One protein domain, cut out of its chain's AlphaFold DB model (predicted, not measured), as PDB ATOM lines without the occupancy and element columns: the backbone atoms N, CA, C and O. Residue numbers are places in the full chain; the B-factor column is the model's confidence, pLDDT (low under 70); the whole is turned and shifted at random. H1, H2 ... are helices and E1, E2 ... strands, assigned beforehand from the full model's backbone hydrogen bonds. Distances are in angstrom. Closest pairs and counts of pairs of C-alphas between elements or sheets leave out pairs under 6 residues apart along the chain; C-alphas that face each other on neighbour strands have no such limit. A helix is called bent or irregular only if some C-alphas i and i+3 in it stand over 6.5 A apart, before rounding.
ATOM      1  N   GLU A   4     141.401 207.350 203.061       80.44
ATOM      2  CA  GLU A   4     141.862 206.273 202.190       80.44
ATOM      3  C   GLU A   4     143.279 206.553 201.665       80.44
ATOM      4  O   GLU A   4     144.135 205.671 201.700       80.44
ATOM      5  N   ASN A   5     143.571 207.799 201.271       75.94
ATOM      6  CA  ASN A   5     144.908 208.187 200.809       75.94
ATOM      7  C   ASN A   5     145.944 208.155 201.940       75.94
ATOM      8  O   ASN A   5     147.113 207.850 201.702       75.94
ATOM      9  N   THR A   6     145.532 208.462 203.169       81.06
ATOM     10  CA  THR A   6     146.410 208.384 204.339       81.06
ATOM     11  C   THR A   6     146.681 206.942 204.736       81.06
ATOM     12  O   THR A   6     147.832 206.603 204.979       81.06
ATOM     13  N   ILE A   7     145.667 206.073 204.720       80.88
ATOM     14  CA  ILE A   7     145.840 204.628 204.913       80.88
ATOM     15  C   ILE A   7     146.836 204.078 203.893       80.88
ATOM     16  O   ILE A   7     147.766 203.367 204.264       80.88
ATOM     17  N   GLN A   8     146.678 204.439 202.620       73.50
ATOM     18  CA  GLN A   8     147.593 203.996 201.577       73.50
ATOM     19  C   GLN A   8     149.023 204.502 201.818       73.50
ATOM     20  O   GLN A   8     149.964 203.714 201.781       73.50
ATOM     21  N   SER A   9     149.183 205.782 202.170       76.62
ATOM     22  CA  SER A   9     150.489 206.353 202.532       76.62
ATOM     23  C   SER A   9     151.134 205.620 203.713       76.62
ATOM     24  O   SER A   9     152.322 205.316 203.673       76.62
ATOM     25  N   ILE A  10     150.356 205.288 204.747       80.38
ATOM     26  CA  ILE A  10     150.822 204.518 205.908       80.38
ATOM     27  C   ILE A  10     151.296 203.130 205.469       80.38
ATOM     28  O   ILE A  10     152.391 202.720 205.847       80.38
ATOM     29  N   ARG A  11     150.512 202.417 204.649       72.12
ATOM     30  CA  ARG A  11     150.884 201.086 204.135       72.12
ATOM     31  C   ARG A  11     152.193 201.141 203.357       72.12
ATOM     32  O   ARG A  11     153.068 200.315 203.585       72.12
ATOM     33  N   GLU A  12     152.355 202.131 202.487       69.31
ATOM     34  CA  GLU A  12     153.589 202.328 201.724       69.31
ATOM     35  C   GLU A  12     154.783 202.662 202.625       69.31
ATOM     36  O   GLU A  12     155.877 202.135 202.422       69.31
ATOM     37  N   SER A  13     154.589 203.506 203.641       72.25
ATOM     38  CA  SER A  13     155.624 203.830 204.626       72.25
ATOM     39  C   SER A  13     156.047 202.614 205.452       72.25
ATOM     40  O   SER A  13     157.242 202.412 205.648       72.25
ATOM     41  N   LEU A  14     155.096 201.787 205.893       72.00
ATOM     42  CA  LEU A  14     155.368 200.567 206.657       72.00
ATOM     43  C   LEU A  14     156.057 199.499 205.801       72.00
ATOM     44  O   LEU A  14     157.031 198.886 206.235       72.00
ATOM     45  N   LEU A  15     155.639 199.344 204.544       67.38
ATOM     46  CA  LEU A  15     156.292 198.433 203.604       67.38
ATOM     47  C   LEU A  15     157.763 198.797 203.375       67.38
ATOM     48  O   LEU A  15     158.609 197.907 203.322       67.38
ATOM     49  N   ARG A  16     158.094 200.094 203.303       64.62
ATOM     50  CA  ARG A  16     159.488 200.565 203.161       64.62
ATOM     51  C   ARG A  16     160.388 200.179 204.332       64.62
ATOM     52  O   ARG A  16     161.598 200.128 204.145       64.62
ATOM     53  N   ILE A  17     159.818 199.935 205.511       62.84
ATOM     54  CA  ILE A  17     160.563 199.494 206.697       62.84
ATOM     55  C   ILE A  17     160.430 197.987 206.952       62.84
ATOM     56  O   ILE A  17     160.969 197.487 207.937       62.84
ATOM     57  N   GLY A  18     159.782 197.246 206.046       64.38
ATOM     58  CA  GLY A  18     159.643 195.793 206.137       64.38
ATOM     59  C   GLY A  18     158.460 195.328 206.987       64.38
ATOM     60  O   GLY A  18     158.502 194.225 207.522       64.38
ATOM     61  N   CYS A  19     157.407 196.135 207.113       69.81
ATOM     62  CA  CYS A  19     156.193 195.795 207.855       69.81
ATOM     63  C   CYS A  19     154.970 195.761 206.928       69.81
ATOM     64  O   CYS A  19     154.788 196.637 206.082       69.81
ATOM     65  N   TRP A  20     154.093 194.778 207.115       74.69
ATOM     66  CA  TRP A  20     152.768 194.748 206.500       74.69
ATOM     67  C   TRP A  20     151.711 195.171 207.510       74.69
ATOM     68  O   TRP A  20     151.515 194.483 208.506       74.69
ATOM     69  N   LEU A  21     151.008 196.269 207.236       75.50
ATOM     70  CA  LEU A  21     149.886 196.706 208.064       75.50
ATOM     71  C   LEU A  21     148.712 195.731 207.933       75.50
ATOM     72  O   LEU A  21     148.112 195.609 206.860       75.50
ATOM     73  N   GLU A  22     148.332 195.094 209.035       73.44
ATOM     74  CA  GLU A  22     147.107 194.311 209.096       73.44
ATOM     75  C   GLU A  22     145.899 195.247 209.196       73.44
ATOM     76  O   GLU A  22     145.727 195.997 210.158       73.44
ATOM     77  N   MET A  23     145.017 195.200 208.199       73.88
ATOM     78  CA  MET A  23     143.817 196.043 208.127       73.88
ATOM     79  C   MET A  23     142.658 195.452 208.947       73.88
ATOM     80  O   MET A  23     141.574 195.188 208.425       73.88
ATOM     81  N   THR A  24     142.900 195.194 210.233       79.00
ATOM     82  CA  THR A  24     141.873 194.772 211.193       79.00
ATOM     83  C   THR A  24     140.940 195.936 211.557       79.00
ATOM     84  O   THR A  24     141.189 197.100 211.237       79.00
ATOM     85  N   ASN A  25     139.834 195.647 212.253       80.25
ATOM     86  CA  ASN A  25     138.940 196.707 212.739       80.25
ATOM     87  C   ASN A  25     139.645 197.655 213.722       80.25
ATOM     88  O   ASN A  25     139.380 198.854 213.696       80.25
ATOM     89  N   GLU A  26     140.554 197.130 214.546       80.62
ATOM     90  CA  GLU A  26     141.286 197.900 215.558       80.62
ATOM     91  C   GLU A  26     142.295 198.861 214.921       80.62
ATOM     92  O   GLU A  26     142.324 200.039 215.276       80.62
ATOM     93  N   SER A  27     143.058 198.408 213.918       77.56
ATOM     94  CA  SER A  27     144.001 199.281 213.206       77.56
ATOM     95  C   SER A  27     143.272 200.385 212.434       77.56
ATOM     96  O   SER A  27     143.677 201.550 212.450       77.56
ATOM     97  N   MET A  28     142.130 200.053 211.830       83.12
ATOM     98  CA  MET A  28     141.267 201.018 211.152       83.12
ATOM     99  C   MET A  28     140.660 202.050 212.102       83.12
ATOM    100  O   MET A  28     140.548 203.226 211.744       83.12
ATOM    101  N   GLU A  29     140.246 201.632 213.295       91.06
ATOM    102  CA  GLU A  29     139.727 202.530 214.324       91.06
ATOM    103  C   GLU A  29     140.826 203.454 214.859       91.06
ATOM    104  O   GLU A  29     140.613 204.665 214.943       91.06
ATOM    105  N   TYR A  30     142.025 202.924 215.112       87.88
ATOM    106  CA  TYR A  30     143.179 203.724 215.514       87.88
ATOM    107  C   TYR A  30     143.512 204.807 214.479       87.88
ATOM    108  O   TYR A  30     143.618 205.985 214.828       87.88
ATOM    109  N   ILE A  31     143.619 204.439 213.197       87.75
ATOM    110  CA  ILE A  31     143.922 205.386 212.114       87.75
ATOM    111  C   ILE A  31     142.831 206.455 212.003       87.75
ATOM    112  O   ILE A  31     143.142 207.634 211.867       87.75
ATOM    113  N   ARG A  32     141.550 206.075 212.098       89.25
ATOM    114  CA  ARG A  32     140.420 207.021 212.057       89.25
ATOM    115  C   ARG A  32     140.452 208.019 213.205       89.25
ATOM    116  O   ARG A  32     140.282 209.212 212.966       89.25
ATOM    117  N   ASN A  33     140.687 207.540 214.422       91.31
ATOM    118  CA  ASN A  33     140.680 208.377 215.619       91.31
ATOM    119  C   ASN A  33     141.840 209.382 215.634       91.31
ATOM    120  O   ASN A  33     141.695 210.469 216.188       91.31
ATOM    121  N   ASN A  34     142.956 209.050 214.984       87.94
ATOM    122  CA  ASN A  34     144.139 209.910 214.905       87.94
ATOM    123  C   ASN A  34     144.275 210.653 213.562       87.94
ATOM    124  O   ASN A  34     145.175 211.476 213.406       87.94
ATOM    125  N   PHE A  35     143.365 210.423 212.605       87.06
ATOM    126  CA  PHE A  35     143.443 210.961 211.244       87.06
ATOM    127  C   PHE A  35     143.615 212.481 211.210       87.06
ATOM    128  O   PHE A  35     144.453 212.996 210.473       87.06
ATOM    129  N   GLN A  36     142.852 213.202 212.033       84.31
ATOM    130  CA  GLN A  36     142.944 214.658 212.105       84.31
ATOM    131  C   GLN A  36     144.317 215.117 212.627       84.31
ATOM    132  O   GLN A  36     144.895 216.052 212.081       84.31
ATOM    133  N   GLY A  37     144.888 214.403 213.604       82.00
ATOM    134  CA  GLY A  37     146.231 214.672 214.124       82.00
ATOM    135  C   GLY A  37     147.323 214.498 213.068       82.00
ATOM    136  O   GLY A  37     148.239 215.311 212.998       82.00
ATOM    137  N   TYR A  38     147.186 213.514 212.172       82.12
ATOM    138  CA  TYR A  38     148.123 213.328 211.055       82.12
ATOM    139  C   TYR A  38     148.121 214.510 210.078       82.12
ATOM    140  O   TYR A  38     149.152 214.824 209.483       82.12
ATOM    141  N   LEU A  39     146.961 215.149 209.889       79.12
ATOM    142  CA  LEU A  39     146.812 216.308 209.009       79.12
ATOM    143  C   LEU A  39     147.341 217.590 209.657       79.12
ATOM    144  O   LEU A  39     147.966 218.403 208.974       79.12
ATOM    145  N   ASP A  40     147.081 217.764 210.952       82.25
ATOM    146  CA  ASP A  40     147.401 218.991 211.681       82.25
ATOM    147  C   ASP A  40     148.877 219.043 212.103       82.25
ATOM    148  O   ASP A  40     149.498 220.108 212.039       82.25
ATOM    149  N   THR A  41     149.461 217.893 212.461       80.81
ATOM    150  CA  THR A  41     150.843 217.795 212.945       80.81
ATOM    151  C   THR A  41     151.603 216.652 212.257       80.81
ATOM    152  O   THR A  41     151.784 215.574 212.826       80.81
ATOM    153  N   PRO A  42     152.146 216.870 211.042       68.62
ATOM    154  CA  PRO A  42     152.872 215.831 210.301       68.62
ATOM    155  C   PRO A  42     154.116 215.274 211.010       68.62
ATOM    156  O   PRO A  42     154.611 214.220 210.631       68.62
ATOM    157  N   HIS A  43     154.647 215.977 212.014       65.50
ATOM    158  CA  HIS A  43     155.764 215.498 212.829       65.50
ATOM    159  C   HIS A  43     155.344 214.355 213.771       65.50
ATOM    160  O   HIS A  43     156.082 213.384 213.927       65.50
ATOM    161  N   ASP A  44     154.133 214.422 214.331       65.31
ATOM    162  CA  ASP A  44     153.604 213.418 215.270       65.31
ATOM    163  C   ASP A  44     153.253 212.106 214.547       65.31
ATOM    164  O   ASP A  44     153.186 211.033 215.145       65.31
ATOM    165  N   PHE A  45     153.120 212.162 213.216       73.00
ATOM    166  CA  PHE A  45     152.936 210.994 212.357       73.00
ATOM    167  C   PHE A  45     154.034 209.936 212.541       73.00
ATOM    168  O   PHE A  45     153.754 208.746 212.421       73.00
ATOM    169  N   GLY A  46     155.265 210.345 212.870       67.25
ATOM    170  CA  GLY A  46     156.364 209.414 213.128       67.25
ATOM    171  C   GLY A  46     156.098 208.487 214.319       67.25
ATOM    172  O   GLY A  46     156.324 207.282 214.217       67.25
ATOM    173  N   GLU A  47     155.559 209.014 215.420       65.50
ATOM    174  CA  GLU A  47     155.235 208.218 216.615       65.50
ATOM    175  C   GLU A  47     154.081 207.248 216.340       65.50
ATOM    176  O   GLU A  47     154.126 206.077 216.723       65.50
ATOM    177  N   HIS A  48     153.076 207.704 215.591       75.06
ATOM    178  CA  HIS A  48     151.956 206.866 215.176       75.06
ATOM    179  C   HIS A  48     152.363 205.768 214.188       75.06
ATOM    180  O   HIS A  48     151.826 204.664 214.253       75.06
ATOM    181  N   LEU A  49     153.329 206.034 213.304       71.44
ATOM    182  CA  LEU A  49     153.897 205.017 212.420       71.44
ATOM    183  C   LEU A  49     154.614 203.920 213.206       71.44
ATOM    184  O   LEU A  49     154.425 202.746 212.900       71.44
ATOM    185  N   ILE A  50     155.401 204.285 214.222       66.62
ATOM    186  CA  ILE A  50     156.084 203.311 215.087       66.62
ATOM    187  C   ILE A  50     155.057 202.450 215.827       66.62
ATOM    188  O   ILE A  50     155.185 201.227 215.847       66.62
ATOM    189  N   TYR A  51     154.010 203.067 216.380       70.75
ATOM    190  CA  TYR A  51     152.931 202.337 217.043       70.75
ATOM    191  C   TYR A  51     152.224 201.360 216.092       70.75
ATOM    192  O   TYR A  51     152.053 200.187 216.414       70.75
ATOM    193  N   LEU A  52     151.858 201.816 214.890       74.12
ATOM    194  CA  LEU A  52     151.214 200.972 213.881       74.12
ATOM    195  C   LEU A  52     152.120 199.824 213.417       74.12
ATOM    196  O   LEU A  52     151.624 198.726 213.168       74.12
ATOM    197  N   ALA A  53     153.431 200.053 213.326       64.12
ATOM    198  CA  ALA A  53     154.405 199.013 213.011       64.12
ATOM    199  C   ALA A  53     154.495 197.944 214.114       64.12
ATOM    200  O   ALA A  53     154.595 196.764 213.800       64.12
ATOM    201  N   GLY A  54     154.458 198.352 215.387       60.28
ATOM    202  CA  GLY A  54     154.607 197.445 216.529       60.28
ATOM    203  C   GLY A  54     153.343 196.661 216.886       60.28
ATOM    204  O   GLY A  54     153.426 195.473 217.175       60.28
ATOM    205  N   GLU A  55     152.178 197.311 216.848       72.19
ATOM    206  CA  GLU A  55     150.928 196.744 217.385       72.19
ATOM    207  C   GLU A  55     149.947 196.284 216.301       72.19
ATOM    208  O   GLU A  55     149.050 195.485 216.562       72.19
ATOM    209  N   HIS A  56     150.089 196.794 215.075       75.62
ATOM    210  CA  HIS A  56     149.117 196.573 213.999       75.62
ATOM    211  C   HIS A  56     149.743 196.058 212.703       75.62
ATOM    212  O   HIS A  56     149.073 196.026 211.668       75.62
ATOM    213  N   SER A  57     151.017 195.670 212.727       73.00
ATOM    214  CA  SER A  57     151.715 195.194 211.538       73.00
ATOM    215  C   SER A  57     152.464 193.893 211.786       73.00
ATOM    216  O   SER A  57     152.939 193.619 212.884       73.00
ATOM    217  N   ILE A  58     152.616 193.108 210.724       63.62
ATOM    218  CA  ILE A  58     153.463 191.917 210.695       63.62
ATOM    219  C   ILE A  58     154.829 192.302 210.127       63.62
ATOM    220  O   ILE A  58     154.915 192.857 209.029       63.62
ATOM    221  N   ALA A  59     155.906 191.964 210.838       61.19
ATOM    222  CA  ALA A  59     157.258 192.067 210.304       61.19
ATOM    223  C   ALA A  59     157.474 191.050 209.168       61.19
ATOM    224  O   ALA A  59     157.195 189.854 209.290       61.19
ATOM    225  N   LEU A  60     157.987 191.523 208.037       57.66
ATOM    226  CA  LEU A  60     158.246 190.713 206.854       57.66
ATOM    227  C   LEU A  60     159.657 190.126 206.947       57.66
ATOM    228  O   LEU A  60     160.614 190.684 206.423       57.66
ATOM    229  N   HIS A  61     159.784 188.984 207.625       48.25
ATOM    230  CA  HIS A  61     161.083 188.369 207.925       48.25
ATOM    231  C   HIS A  61     161.834 187.821 206.692       48.25
ATOM    232  O   HIS A  61     163.056 187.758 206.714       48.25
TER     233      HIS A  61
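This is residues 4 to 61 of the 117 residues of an uncharacterized protein of Vibrio splendidus (UniProt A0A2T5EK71). Two helices, H2 and H3, run opposite ways, the second folding back after a tight turn, and a third helix, H1, crosses over one side of the pair. At the end where H1 and H3 finish, a small two-stranded ribbon, E1 and E2, fills the space between them. You have 58 printed residues with three named helices and two named strands in the order H1, E1, H2, H3, E2; the sheet has the order E1 - E2, antiparallel, and the class is mostly helix. The whole is compact, with a radius of gyration of the C-alphas of 10.5 A and spans of 34 by 23 by 18 A.

Start with H1, residues 4 to 16, and set it beside H2, residues 25 to 40: they are close but not clearly touching, the closest C-alphas being those of Ile 7 and Ile 31, 7.5 A apart, and their lines are about perpendicular at 80 degrees. Look next at residues 10 to 14 of H1, which alone only just touch H3, residues 45 to 55, with 3 pairs of C-alphas within 8 A; the closest are those of Leu 14 and Ala 53, 6.6 A apart. H1 and H3 run the same way at a steep tilt of 69.8 degrees, only just short of about perpendicular. Go on to E1, residues 19 to 21, whose closest C-alpha pair with H1 is Leu 21 and Arg 11, 6.0 A. E1 is the antiparallel neighbour of E2, residues 57 to 59, at 157 degrees; N 20 and O 58, and N 58 and O 20, are each 2.8 A apart, within hydrogen-bond range. H1 and E2 are near each other, with 6 pairs of C-alphas within 10 A, while H2 and E2 are apart. H2 and H3 form a helical hairpin, opposite ways at a shallow tilt of 11 degrees; they only just touch, with 3 pairs of C-alphas within 8 A, the closest being Tyr 38 and Phe 45 at 5.5 A. In H1 and H3 every O i to N i+4 pair is within hydrogen-bond range; in H2 it is 10 of 12.

Find C-alpha 4 at (141.862, 206.273, 202.190); from there H1 runs 18.6 A to C-alpha 16. E1, residues 19 to 21, follows over 6.4 A. H2 begins at C-alpha 25, (138.940, 196.707, 212.739), and runs 23.9 A to C-alpha 40; it is irregular, C-alphas 33 and 36 being 7.5 A apart, with a kink of 43 degrees near residue 34. H3 runs 15.2 A from Phe 45 to Glu 55, and E2 ends at C-alpha 59, (157.258, 192.067, 210.304), after 6.5 A.

The two C-alphas farthest apart are those of Asp 40 and His 61, 33.7 A. The printed part has no cut, and its four links between named elements are tight. The mean pLDDT of the printed part is 74.4; look for values under 70 at 18 residues, among them 15 to 19, 42 to 44 and 58 to 61.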